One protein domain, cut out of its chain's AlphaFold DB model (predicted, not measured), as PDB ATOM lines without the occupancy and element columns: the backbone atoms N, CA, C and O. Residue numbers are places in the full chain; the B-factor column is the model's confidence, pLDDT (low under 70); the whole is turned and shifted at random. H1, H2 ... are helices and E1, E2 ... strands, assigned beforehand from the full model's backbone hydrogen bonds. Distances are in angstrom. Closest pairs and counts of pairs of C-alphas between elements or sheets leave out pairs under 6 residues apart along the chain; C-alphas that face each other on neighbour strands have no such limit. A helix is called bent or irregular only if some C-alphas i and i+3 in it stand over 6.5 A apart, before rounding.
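Overview. This is residues 725 to 792 of the 792 residues of an uncharacterized protein of Trichomonas vaginalis (UniProt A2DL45). Picture a small, compact head with one long tail: the head holds a pair of short parallel strands, E1 and E2, with helix H2 between them in the chain and helix H1 near H2, and residues 775 to 792 stick out from it with the tiny helix H3 near their far end. The tail makes the length, for the whole spans 64 by 23 by 18 A and the head of 50 residues without it spans 28 by 19 by 16 A. You have 68 printed residues with three named helices and two named strands, in the order H1, E1, H2, E2, H3. The class is mixed, helices and strands, with only 28 residues in named elements, under half. The whole is extended, with a radius of gyration of the C-alphas of 20.0 A.

Arrangement. Begin at the sheet, where E1, residues 744 to 746, and E2, residues 767 to 769, are parallel neighbours with 26 degrees between their directions. Look for N 768 and O 744, 2.8 A apart, and N 746 and O 768, 2.9 A apart, both within hydrogen-bond range. H2, residues 754 to 762, makes with them a strand-helix-strand unit, two parallel neighbour strands with a helix between them in the chain, and its crossover is right-handed. The closest C-alphas of H2 and E2 are those of Val 760 and Phe 767, 6.6 A apart. Farther out, H1, residues 732 to 740, is close to H2 but not clearly touching: their closest C-alphas, of Gly 735 and Phe 759, are 6.8 A apart. The two run the same way at a steep tilt of 41 degrees. H3, residues 787 to 790, is apart from H1, H2 and E1. Every O i to N i+4 pair is within hydrogen-bond range in H2; in H1 it is 2 of 5, with 3 of 6 O i to N i+3 pairs, and H3 is too short for an O i to N i+4 pair.

Along the chain. Find C-alpha 744 at (57.206, 32.810, 9.443), where E1 begins its 6.5 A; E2 is 6.2 A long. H2 runs 12.1 A from C-alpha 754 at (43.067, 39.545, 16.378). H1 is 15.2 A long and irregular, but only just: C-alphas 733 and 736 are 6.8 A apart. H3, 5.8 A long, ends at C-alpha 790 at (21.389, 72.157, 24.730).

Size, cuts and confidence. The two C-alphas farthest apart are those of Lys 740 and Ser 792, 65.0 A. The printed part has no cut and ends at the chain's last residue, 792. The link from E2 to H3, 17 residues, is long. The mean pLDDT of the printed part is 74.7; look under 70 at residues 750 to 752, 771 to 780 and 784 to 792.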
ATOM      1  N   PHE A 725      50.392  33.273   6.385       87.31
ATOM      2  CA  PHE A 725      50.099  33.114   7.816       87.31
ATOM      3  C   PHE A 725      48.656  33.484   8.191       87.31
ATOM      4  O   PHE A 725      48.085  32.856   9.069       87.31
ATOM      5  N   ASN A 726      48.047  34.460   7.514       83.19
ATOM      6  CA  ASN A 726      46.651  34.865   7.727       83.19
ATOM      7  C   ASN A 726      45.615  33.833   7.247       83.19
ATOM      8  O   ASN A 726      44.432  33.984   7.544       83.19
ATOM      9  N   GLU A 727      46.033  32.821   6.489       84.31
ATOM     10  CA  GLU A 727      45.179  31.722   6.037       84.31
ATOM     11  C   GLU A 727      45.211  30.541   7.012       84.31
ATOM     12  O   GLU A 727      44.437  29.596   6.860       84.31
ATOM     13  N   TRP A 728      46.089  30.562   8.019       90.56
ATOM     14  CA  TRP A 728      46.231  29.460   8.961       90.56
ATOM     15  C   TRP A 728      45.048  29.440   9.934       90.56
ATOM     16  O   TRP A 728      44.637  30.449  10.500       90.56
ATOM     17  N   LYS A 729      44.491  28.259  10.198       88.38
ATOM     18  CA  LYS A 729      43.453  28.100  11.222       88.38
ATOM     19  C   LYS A 729      44.112  27.843  12.568       88.38
ATOM     20  O   LYS A 729      44.549  26.727  12.855       88.38
ATOM     21  N   LEU A 730      44.181  28.886  13.389       85.94
ATOM     22  CA  LEU A 730      44.825  28.857  14.702       85.94
ATOM     23  C   LEU A 730      43.837  28.501  15.823       85.94
ATOM     24  O   LEU A 730      42.662  28.861  15.786       85.94
ATOM     25  N   THR A 731      44.343  27.815  16.843       85.19
ATOM     26  CA  THR A 731      43.661  27.545  18.123       85.19
ATOM     27  C   THR A 731      44.575  27.987  19.259       85.19
ATOM     28  O   THR A 731      45.768  28.163  19.026       85.19
ATOM     29  N   ASP A 732      44.082  28.113  20.492       78.38
ATOM     30  CA  ASP A 732      44.940  28.494  21.628       78.38
ATOM     31  C   ASP A 732      46.138  27.537  21.832       78.38
ATOM     32  O   ASP A 732      47.202  27.967  22.270       78.38
ATOM     33  N   ASN A 733      46.019  26.272  21.407       82.19
ATOM     34  CA  ASN A 733      47.086  25.265  21.483       82.19
ATOM     35  C   ASN A 733      48.129  25.370  20.353       82.19
ATOM     36  O   ASN A 733      49.134  24.661  20.369       82.19
ATOM     37  N   SER A 734      47.920  26.230  19.351       86.25
ATOM     38  CA  SER A 734      48.855  26.394  18.228       86.25
ATOM     39  C   SER A 734      50.185  27.046  18.642       86.25
ATOM     40  O   SER A 734      51.169  26.929  17.913       86.25
ATOM     41  N   GLY A 735      50.233  27.695  19.812       86.00
ATOM     42  CA  GLY A 735      51.380  28.479  20.284       86.00
ATOM     43  C   GLY A 735      52.674  27.685  20.427       86.00
ATOM     44  O   GLY A 735      53.688  28.093  19.877       86.00
ATOM     45  N   GLU A 736      52.628  26.508  21.060       84.56
ATOM     46  CA  GLU A 736      53.828  25.684  21.296       84.56
ATOM     47  C   GLU A 736      54.534  25.250  20.004       84.56
ATOM     48  O   GLU A 736      55.740  24.994  19.993       84.56
ATOM     49  N   LYS A 737      53.781  25.117  18.907       87.44
ATOM     50  CA  LYS A 737      54.338  24.769  17.594       87.44
ATOM     51  C   LYS A 737      54.871  25.996  16.878       87.44
ATOM     52  O   LYS A 737      55.955  25.922  16.312       87.44
ATOM     53  N   ILE A 738      54.145  27.112  16.940       89.25
ATOM     54  CA  ILE A 738      54.583  28.392  16.371       89.25
ATOM     55  C   ILE A 738      55.895  28.845  17.021       89.25
ATOM     56  O   ILE A 738      56.817  29.220  16.304       89.25
ATOM     57  N   GLU A 739      56.025  28.733  18.344       87.12
ATOM     58  CA  GLU A 739      57.245  29.088  19.084       87.12
ATOM     59  C   GLU A 739      58.489  28.357  18.556       87.12
ATOM     60  O   GLU A 739      59.573  28.931  18.463       87.12
ATOM     61  N   LYS A 740      58.326  27.088  18.166       85.75
ATOM     62  CA  LYS A 740      59.407  26.244  17.636       85.75
ATOM     63  C   LYS A 740      59.727  26.527  16.167       85.75
ATOM     64  O   LYS A 740      60.776  26.099  15.689       85.75
ATOM     65  N   MET A 741      58.843  27.215  15.447       87.31
ATOM     66  CA  MET A 741      59.052  27.621  14.058       87.31
ATOM     67  C   MET A 741      59.821  28.946  14.000       87.31
ATOM     68  O   MET A 741      59.664  29.811  14.859       87.31
ATOM     69  N   GLN A 742      60.645  29.124  12.966       84.00
ATOM     70  CA  GLN A 742      61.370  30.372  12.716       84.00
ATOM     71  C   GLN A 742      61.156  30.847  11.283       84.00
ATOM     72  O   GLN A 742      61.069  30.042  10.357       84.00
ATOM     73  N   GLY A 743      61.121  32.168  11.104       82.69
ATOM     74  CA  GLY A 743      61.050  32.782   9.781       82.69
ATOM     75  C   GLY A 743      59.653  32.805   9.162       82.69
ATOM     76  O   GLY A 743      59.553  32.932   7.943       82.69
ATOM     77  N   ILE A 744      58.579  32.700   9.956       87.75
ATOM     78  CA  ILE A 744      57.206  32.810   9.443       87.75
ATOM     79  C   ILE A 744      56.998  34.232   8.913       87.75
ATOM     80  O   ILE A 744      57.057  35.207   9.664       87.75
ATOM     81  N   VAL A 745      56.763  34.362   7.609       86.12
ATOM     82  CA  VAL A 745      56.642  35.671   6.962       86.12
ATOM     83  C   VAL A 745      55.230  36.219   7.138       86.12
ATOM     84  O   VAL A 745      54.252  35.626   6.685       86.12
ATOM     85  N   VAL A 746      55.130  37.400   7.744       84.81
ATOM     86  CA  VAL A 746      53.894  38.186   7.827       84.81
ATOM     87  C   VAL A 746      54.039  39.386   6.902       84.81
ATOM     88  O   VAL A 746      54.846  40.282   7.162       84.81
ATOM     89  N   GLN A 747      53.252  39.418   5.823       80.50
ATOM     90  CA  GLN A 747      53.285  40.519   4.852       80.50
ATOM     91  C   GLN A 747      52.925  41.860   5.509       80.50
ATOM     92  O   GLN A 747      53.650  42.844   5.369       80.50
ATOM     93  N   SER A 748      51.841  41.887   6.290       77.69
ATOM     94  CA  SER A 748      51.412  43.070   7.034       77.69
ATOM     95  C   SER A 748      50.757  42.684   8.354       77.69
ATOM     96  O   SER A 748      49.758  41.967   8.374       77.69
ATOM     97  N   TYR A 749      51.296  43.187   9.467       72.06
ATOM     98  CA  TYR A 749      50.739  42.925  10.799       72.06
ATOM     99  C   TYR A 749      49.303  43.470  10.944       72.06
ATOM    100  O   TYR A 749      48.480  42.883  11.642       72.06
ATOM    101  N   TYR A 750      48.960  44.546  10.230       65.44
ATOM    102  CA  TYR A 750      47.618  45.143  10.263       65.44
ATOM    103  C   TYR A 750      46.563  44.330   9.515       65.44
ATOM    104  O   TYR A 750      45.381  44.413   9.842       65.44
ATOM    105  N   GLN A 751      46.969  43.523   8.537       67.75
ATOM    106  CA  GLN A 751      46.042  42.670   7.793       67.75
ATOM    107  C   GLN A 751      45.676  41.392   8.556       67.75
ATOM    108  O   GLN A 751      44.703  40.725   8.196       67.75
ATOM    109  N   LEU A 752      46.424  41.070   9.617       69.56
ATOM    110  CA  LEU A 752      46.123  39.962  10.514       69.56
ATOM    111  C   LEU A 752      44.876  40.264  11.348       69.56
ATOM    112  O   LEU A 752      44.695  41.385  11.839       69.56
ATOM    113  N   ASP A 753      44.045  39.245  11.554       71.31
ATOM    114  CA  ASP A 753      42.982  39.308  12.552       71.31
ATOM    115  C   ASP A 753      43.554  39.302  13.984       71.31
ATOM    116  O   ASP A 753      44.756  39.143  14.211       71.31
ATOM    117  N   TYR A 754      42.679  39.496  14.970       71.94
ATOM    118  CA  TYR A 754      43.067  39.545  16.378       71.94
ATOM    119  C   TYR A 754      43.811  38.283  16.845       71.94
ATOM    120  O   TYR A 754      44.807  38.388  17.561       71.94
ATOM    121  N   THR A 755      43.355  37.101  16.429       74.19
ATOM    122  CA  THR A 755      43.941  35.818  16.833       74.19
ATOM    123  C   THR A 755      45.361  35.690  16.295       74.19
ATOM    124  O   THR A 755      46.283  35.389  17.049       74.19
ATOM    125  N   HIS A 756      45.568  35.994  15.018       85.62
ATOM    126  CA  HIS A 756      46.885  35.968  14.390       85.62
ATOM    127  C   HIS A 756      47.829  37.007  15.005       85.62
ATOM    128  O   HIS A 756      48.980  36.683  15.296       85.62
ATOM    129  N   ARG A 757      47.349  38.229  15.284       81.12
ATOM    130  CA  ARG A 757      48.147  39.255  15.984       81.12
ATOM    131  C   ARG A 757      48.571  38.801  17.376       81.12
ATOM    132  O   ARG A 757      49.742  38.943  17.708       81.12
ATOM    133  N   LYS A 758      47.656  38.200  18.148       82.38
ATOM    134  CA  LYS A 758      47.942  37.636  19.478       82.38
ATOM    135  C   LYS A 758      49.119  36.659  19.413       82.38
ATOM    136  O   LYS A 758      50.015  36.761  20.242       82.38
ATOM    137  N   PHE A 759      49.160  35.765  18.423       85.19
ATOM    138  CA  PHE A 759      50.285  34.838  18.251       85.19
ATOM    139  C   PHE A 759      51.586  35.534  17.842       85.19
ATOM    140  O   PHE A 759      52.640  35.193  18.374       85.19
ATOM    141  N   VAL A 760      51.524  36.532  16.956       86.31
ATOM    142  CA  VAL A 760      52.709  37.318  16.576       86.31
ATOM    143  C   VAL A 760      53.286  38.087  17.766       86.31
ATOM    144  O   VAL A 760      54.500  38.107  17.945       86.31
ATOM    145  N   ASP A 761      52.437  38.689  18.603       83.81
ATOM    146  CA  ASP A 761      52.888  39.409  19.798       83.81
ATOM    147  C   ASP A 761      53.392  38.467  20.901       83.81
ATOM    148  O   ASP A 761      54.301  38.838  21.642       83.81
ATOM    149  N   GLN A 762      52.816  37.264  21.026       87.62
ATOM    150  CA  GLN A 762      53.244  36.263  22.010       87.62
ATOM    151  C   GLN A 762      54.575  35.595  21.639       87.62
ATOM    152  O   GLN A 762      55.383  35.343  22.531       87.62
ATOM    153  N   TYR A 763      54.821  35.340  20.349       89.19
ATOM    154  CA  TYR A 763      56.003  34.615  19.861       89.19
ATOM    155  C   TYR A 763      56.784  35.414  18.804       89.19
ATOM    156  O   TYR A 763      56.998  34.930  17.692       89.19
ATOM    157  N   PRO A 764      57.247  36.640  19.108       87.31
ATOM    158  CA  PRO A 764      57.811  37.549  18.107       87.31
ATOM    159  C   PRO A 764      59.070  36.999  17.422       87.31
ATOM    160  O   PRO A 764      59.329  37.328  16.269       87.31
ATOM    161  N   SER A 765      59.833  36.134  18.097       88.94
ATOM    162  CA  SER A 765      61.029  35.479  17.545       88.94
ATOM    163  C   SER A 765      60.735  34.526  16.384       88.94
ATOM    164  O   SER A 765      61.635  34.225  15.603       88.94
ATOM    165  N   SER A 766      59.497  34.047  16.268       90.25
ATOM    166  CA  SER A 766      59.083  33.108  15.224       90.25
ATOM    167  C   SER A 766      58.746  33.802  13.900       90.25
ATOM    168  O   SER A 766      58.729  33.148  12.855       90.25
ATOM    169  N   PHE A 767      58.513  35.121  13.917       90.19
ATOM    170  CA  PHE A 767      57.962  35.874  12.788       90.19
ATOM    171  C   PHE A 767      58.943  36.874  12.171       90.19
ATOM    172  O   PHE A 767      59.744  37.513  12.850       90.19
ATOM    173  N   VAL A 768      58.805  37.081  10.861       86.75
ATOM    174  CA  VAL A 768      59.438  38.166  10.103       86.75
ATOM    175  C   VAL A 768      58.333  39.036   9.513       86.75
ATOM    176  O   VAL A 768      57.642  38.633   8.578       86.75
ATOM    177  N   ILE A 769      58.149  40.234  10.072       82.12
ATOM    178  CA  ILE A 769      57.103  41.177   9.658       82.12
ATOM    179  C   ILE A 769      57.673  42.136   8.606       82.12
ATOM    180  O   ILE A 769      58.602  42.890   8.898       82.12
ATOM    181  N   GLN A 770      57.106  42.135   7.398       79.19
ATOM    182  CA  GLN A 770      57.578  42.981   6.292       79.19
ATOM    183  C   GLN A 770      57.098  44.443   6.401       79.19
ATOM    184  O   GLN A 770      57.836  45.349   6.023       79.19
ATOM    185  N   GLN A 771      55.907  44.694   6.964       65.31
ATOM    186  CA  GLN A 771      55.399  46.039   7.283       65.31
ATOM    187  C   GLN A 771      55.244  46.217   8.805       65.31
ATOM    188  O   GLN A 771      54.360  45.617   9.418       65.31
ATOM    189  N   GLN A 772      56.131  47.009   9.419       55.66
ATOM    190  CA  GLN A 772      56.246  47.161  10.877       55.66
ATOM    191  C   GLN A 772      55.122  47.991  11.535       55.66
ATOM    192  O   GLN A 772      54.454  48.805  10.897       55.66
ATOM    193  N   LYS A 773      54.974  47.793  12.859       44.09
ATOM    194  CA  LYS A 773      54.218  48.639  13.803       44.09
ATOM    195  C   LYS A 773      54.570  50.121  13.582       44.09
ATOM    196  O   LYS A 773      55.718  50.511  13.755       44.09
ATOM    197  N   LYS A 774      53.571  50.938  13.254       44.53
ATOM    198  CA  LYS A 774      53.589  52.382  13.500       44.53
ATOM    199  C   LYS A 774      53.304  52.538  14.992       44.53
ATOM    200  O   LYS A 774      52.433  51.847  15.528       44.53
ATOM    201  N   GLU A 775      54.076  53.377  15.668       38.62
ATOM    202  CA  GLU A 775      53.841  53.715  17.071       38.62
ATOM    203  C   GLU A 775      52.437  54.308  17.237       38.62
ATOM    204  O   GLU A 775      51.993  55.105  16.414       38.62
ATOM    205  N   LYS A 776      51.727  53.887  18.291       38.25
ATOM    206  CA  LYS A 776      50.432  54.465  18.662       38.25
ATOM    207  C   LYS A 776      50.631  55.938  19.007       38.25
ATOM    208  O   LYS A 776      51.252  56.244  20.021       38.25
ATOM    209  N   HIS A 777      50.073  56.824  18.194       41.66
ATOM    210  CA  HIS A 777      49.740  58.170  18.633       41.66
ATOM    211  C   HIS A 777      48.285  58.170  19.088       41.66
ATOM    212  O   HIS A 777      47.403  57.719  18.360       41.66
ATOM    213  N   ASP A 778      48.053  58.615  20.320       47.19
ATOM    214  CA  ASP A 778      46.704  58.827  20.827       47.19
ATOM    215  C   ASP A 778      46.125  60.063  20.132       47.19
ATOM    216  O   ASP A 778      46.607  61.180  20.336       47.19
ATOM    217  N   ILE A 779      45.097  59.861  19.308       57.44
ATOM    218  CA  ILE A 779      44.278  60.954  18.782       57.44
ATOM    219  C   ILE A 779      43.524  61.551  19.972       57.44
ATOM    220  O   ILE A 779      42.823  60.836  20.691       57.44
ATOM    221  N   ASN A 780      43.681  62.853  20.204       62.47
ATOM    222  CA  ASN A 780      43.039  63.545  21.316       62.47
ATOM    223  C   ASN A 780      42.251  64.751  20.794       62.47
ATOM    224  O   ASN A 780      42.777  65.863  20.698       62.47
ATOM    225  N   ILE A 781      40.988  64.511  20.431       72.00
ATOM    226  CA  ILE A 781      40.096  65.540  19.884       72.00
ATOM    227  C   ILE A 781      39.325  66.186  21.035       72.00
ATOM    228  O   ILE A 781      38.615  65.517  21.787       72.00
ATOM    229  N   LYS A 782      39.434  67.510  21.164       72.00
ATOM    230  CA  LYS A 782      38.674  68.277  22.157       72.00
ATOM    231  C   LYS A 782      37.283  68.627  21.641       72.00
ATOM    232  O   LYS A 782      37.114  69.008  20.485       72.00
ATOM    233  N   ILE A 783      36.306  68.565  22.542       72.06
ATOM    234  CA  ILE A 783      34.961  69.099  22.321       72.06
ATOM    235  C   ILE A 783      34.803  70.408  23.083       72.06
ATOM    236  O   ILE A 783      35.050  70.448  24.289       72.06
ATOM    237  N   ASP A 784      34.385  71.452  22.370       69.94
ATOM    238  CA  ASP A 784      34.040  72.762  22.921       69.94
ATOM    239  C   ASP A 784      32.603  73.098  22.497       69.94
ATOM    240  O   ASP A 784      32.372  73.579  21.392       69.94
ATOM    241  N   ILE A 785      31.628  72.731  23.335       66.94
ATOM    242  CA  ILE A 785      30.199  72.978  23.110       66.94
ATOM    243  C   ILE A 785      29.673  73.819  24.273       66.94
ATOM    244  O   ILE A 785      29.901  73.520  25.448       66.94
ATOM    245  N   LYS A 786      28.929  74.884  23.970       64.06
ATOM    246  CA  LYS A 786      28.318  75.728  25.008       64.06
ATOM    247  C   LYS A 786      27.086  75.054  25.611       64.06
ATOM    248  O   LYS A 786      26.134  74.790  24.895       64.06
ATOM    249  N   ALA A 787      27.017  74.914  26.936       56.44
ATOM    250  CA  ALA A 787      25.851  74.338  27.629       56.44
ATOM    251  C   ALA A 787      24.500  75.001  27.265       56.44
ATOM    252  O   ALA A 787      23.461  74.349  27.273       56.44
ATOM    253  N   SER A 788      24.504  76.287  26.883       59.06
ATOM    254  CA  SER A 788      23.302  77.006  26.440       59.06
ATOM    255  C   SER A 788      22.695  76.475  25.136       59.06
ATOM    256  O   SER A 788      21.509  76.695  24.909       59.06
ATOM    257  N   SER A 789      23.471  75.795  24.283       61.62
ATOM    258  CA  SER A 789      22.980  75.235  23.014       61.62
ATOM    259  C   SER A 789      22.174  73.944  23.192       61.62
ATOM    260  O   SER A 789      21.553  73.478  22.243       61.62
ATOM    261  N   ILE A 790      22.153  73.371  24.399       60.25
ATOM    262  CA  ILE A 790      21.389  72.157  24.730       60.25
ATOM    263  C   ILE A 790      19.887  72.469  24.866       60.25
ATOM    264  O   ILE A 790      19.052  71.607  24.606       60.25
ATOM    265  N   LEU A 791      19.549  73.702  25.263       55.88
ATOM    266  CA  LEU A 791      18.178  74.151  25.549       55.88
ATOM    267  C   LEU A 791      17.518  74.915  24.387       55.88
ATOM    268  O   LEU A 791      16.305  75.117  24.410       55.88
ATOM    269  N   SER A 792      18.316  75.373  23.418       53.19
ATOM    270  CA  SER A 792      17.875  75.986  22.153       53.19
ATOM    271  C   SER A 792      17.630  74.923  21.098       53.19
ATOM    272  O   SER A 792      16.675  75.067  20.314       53.19
TER     273      SER A 792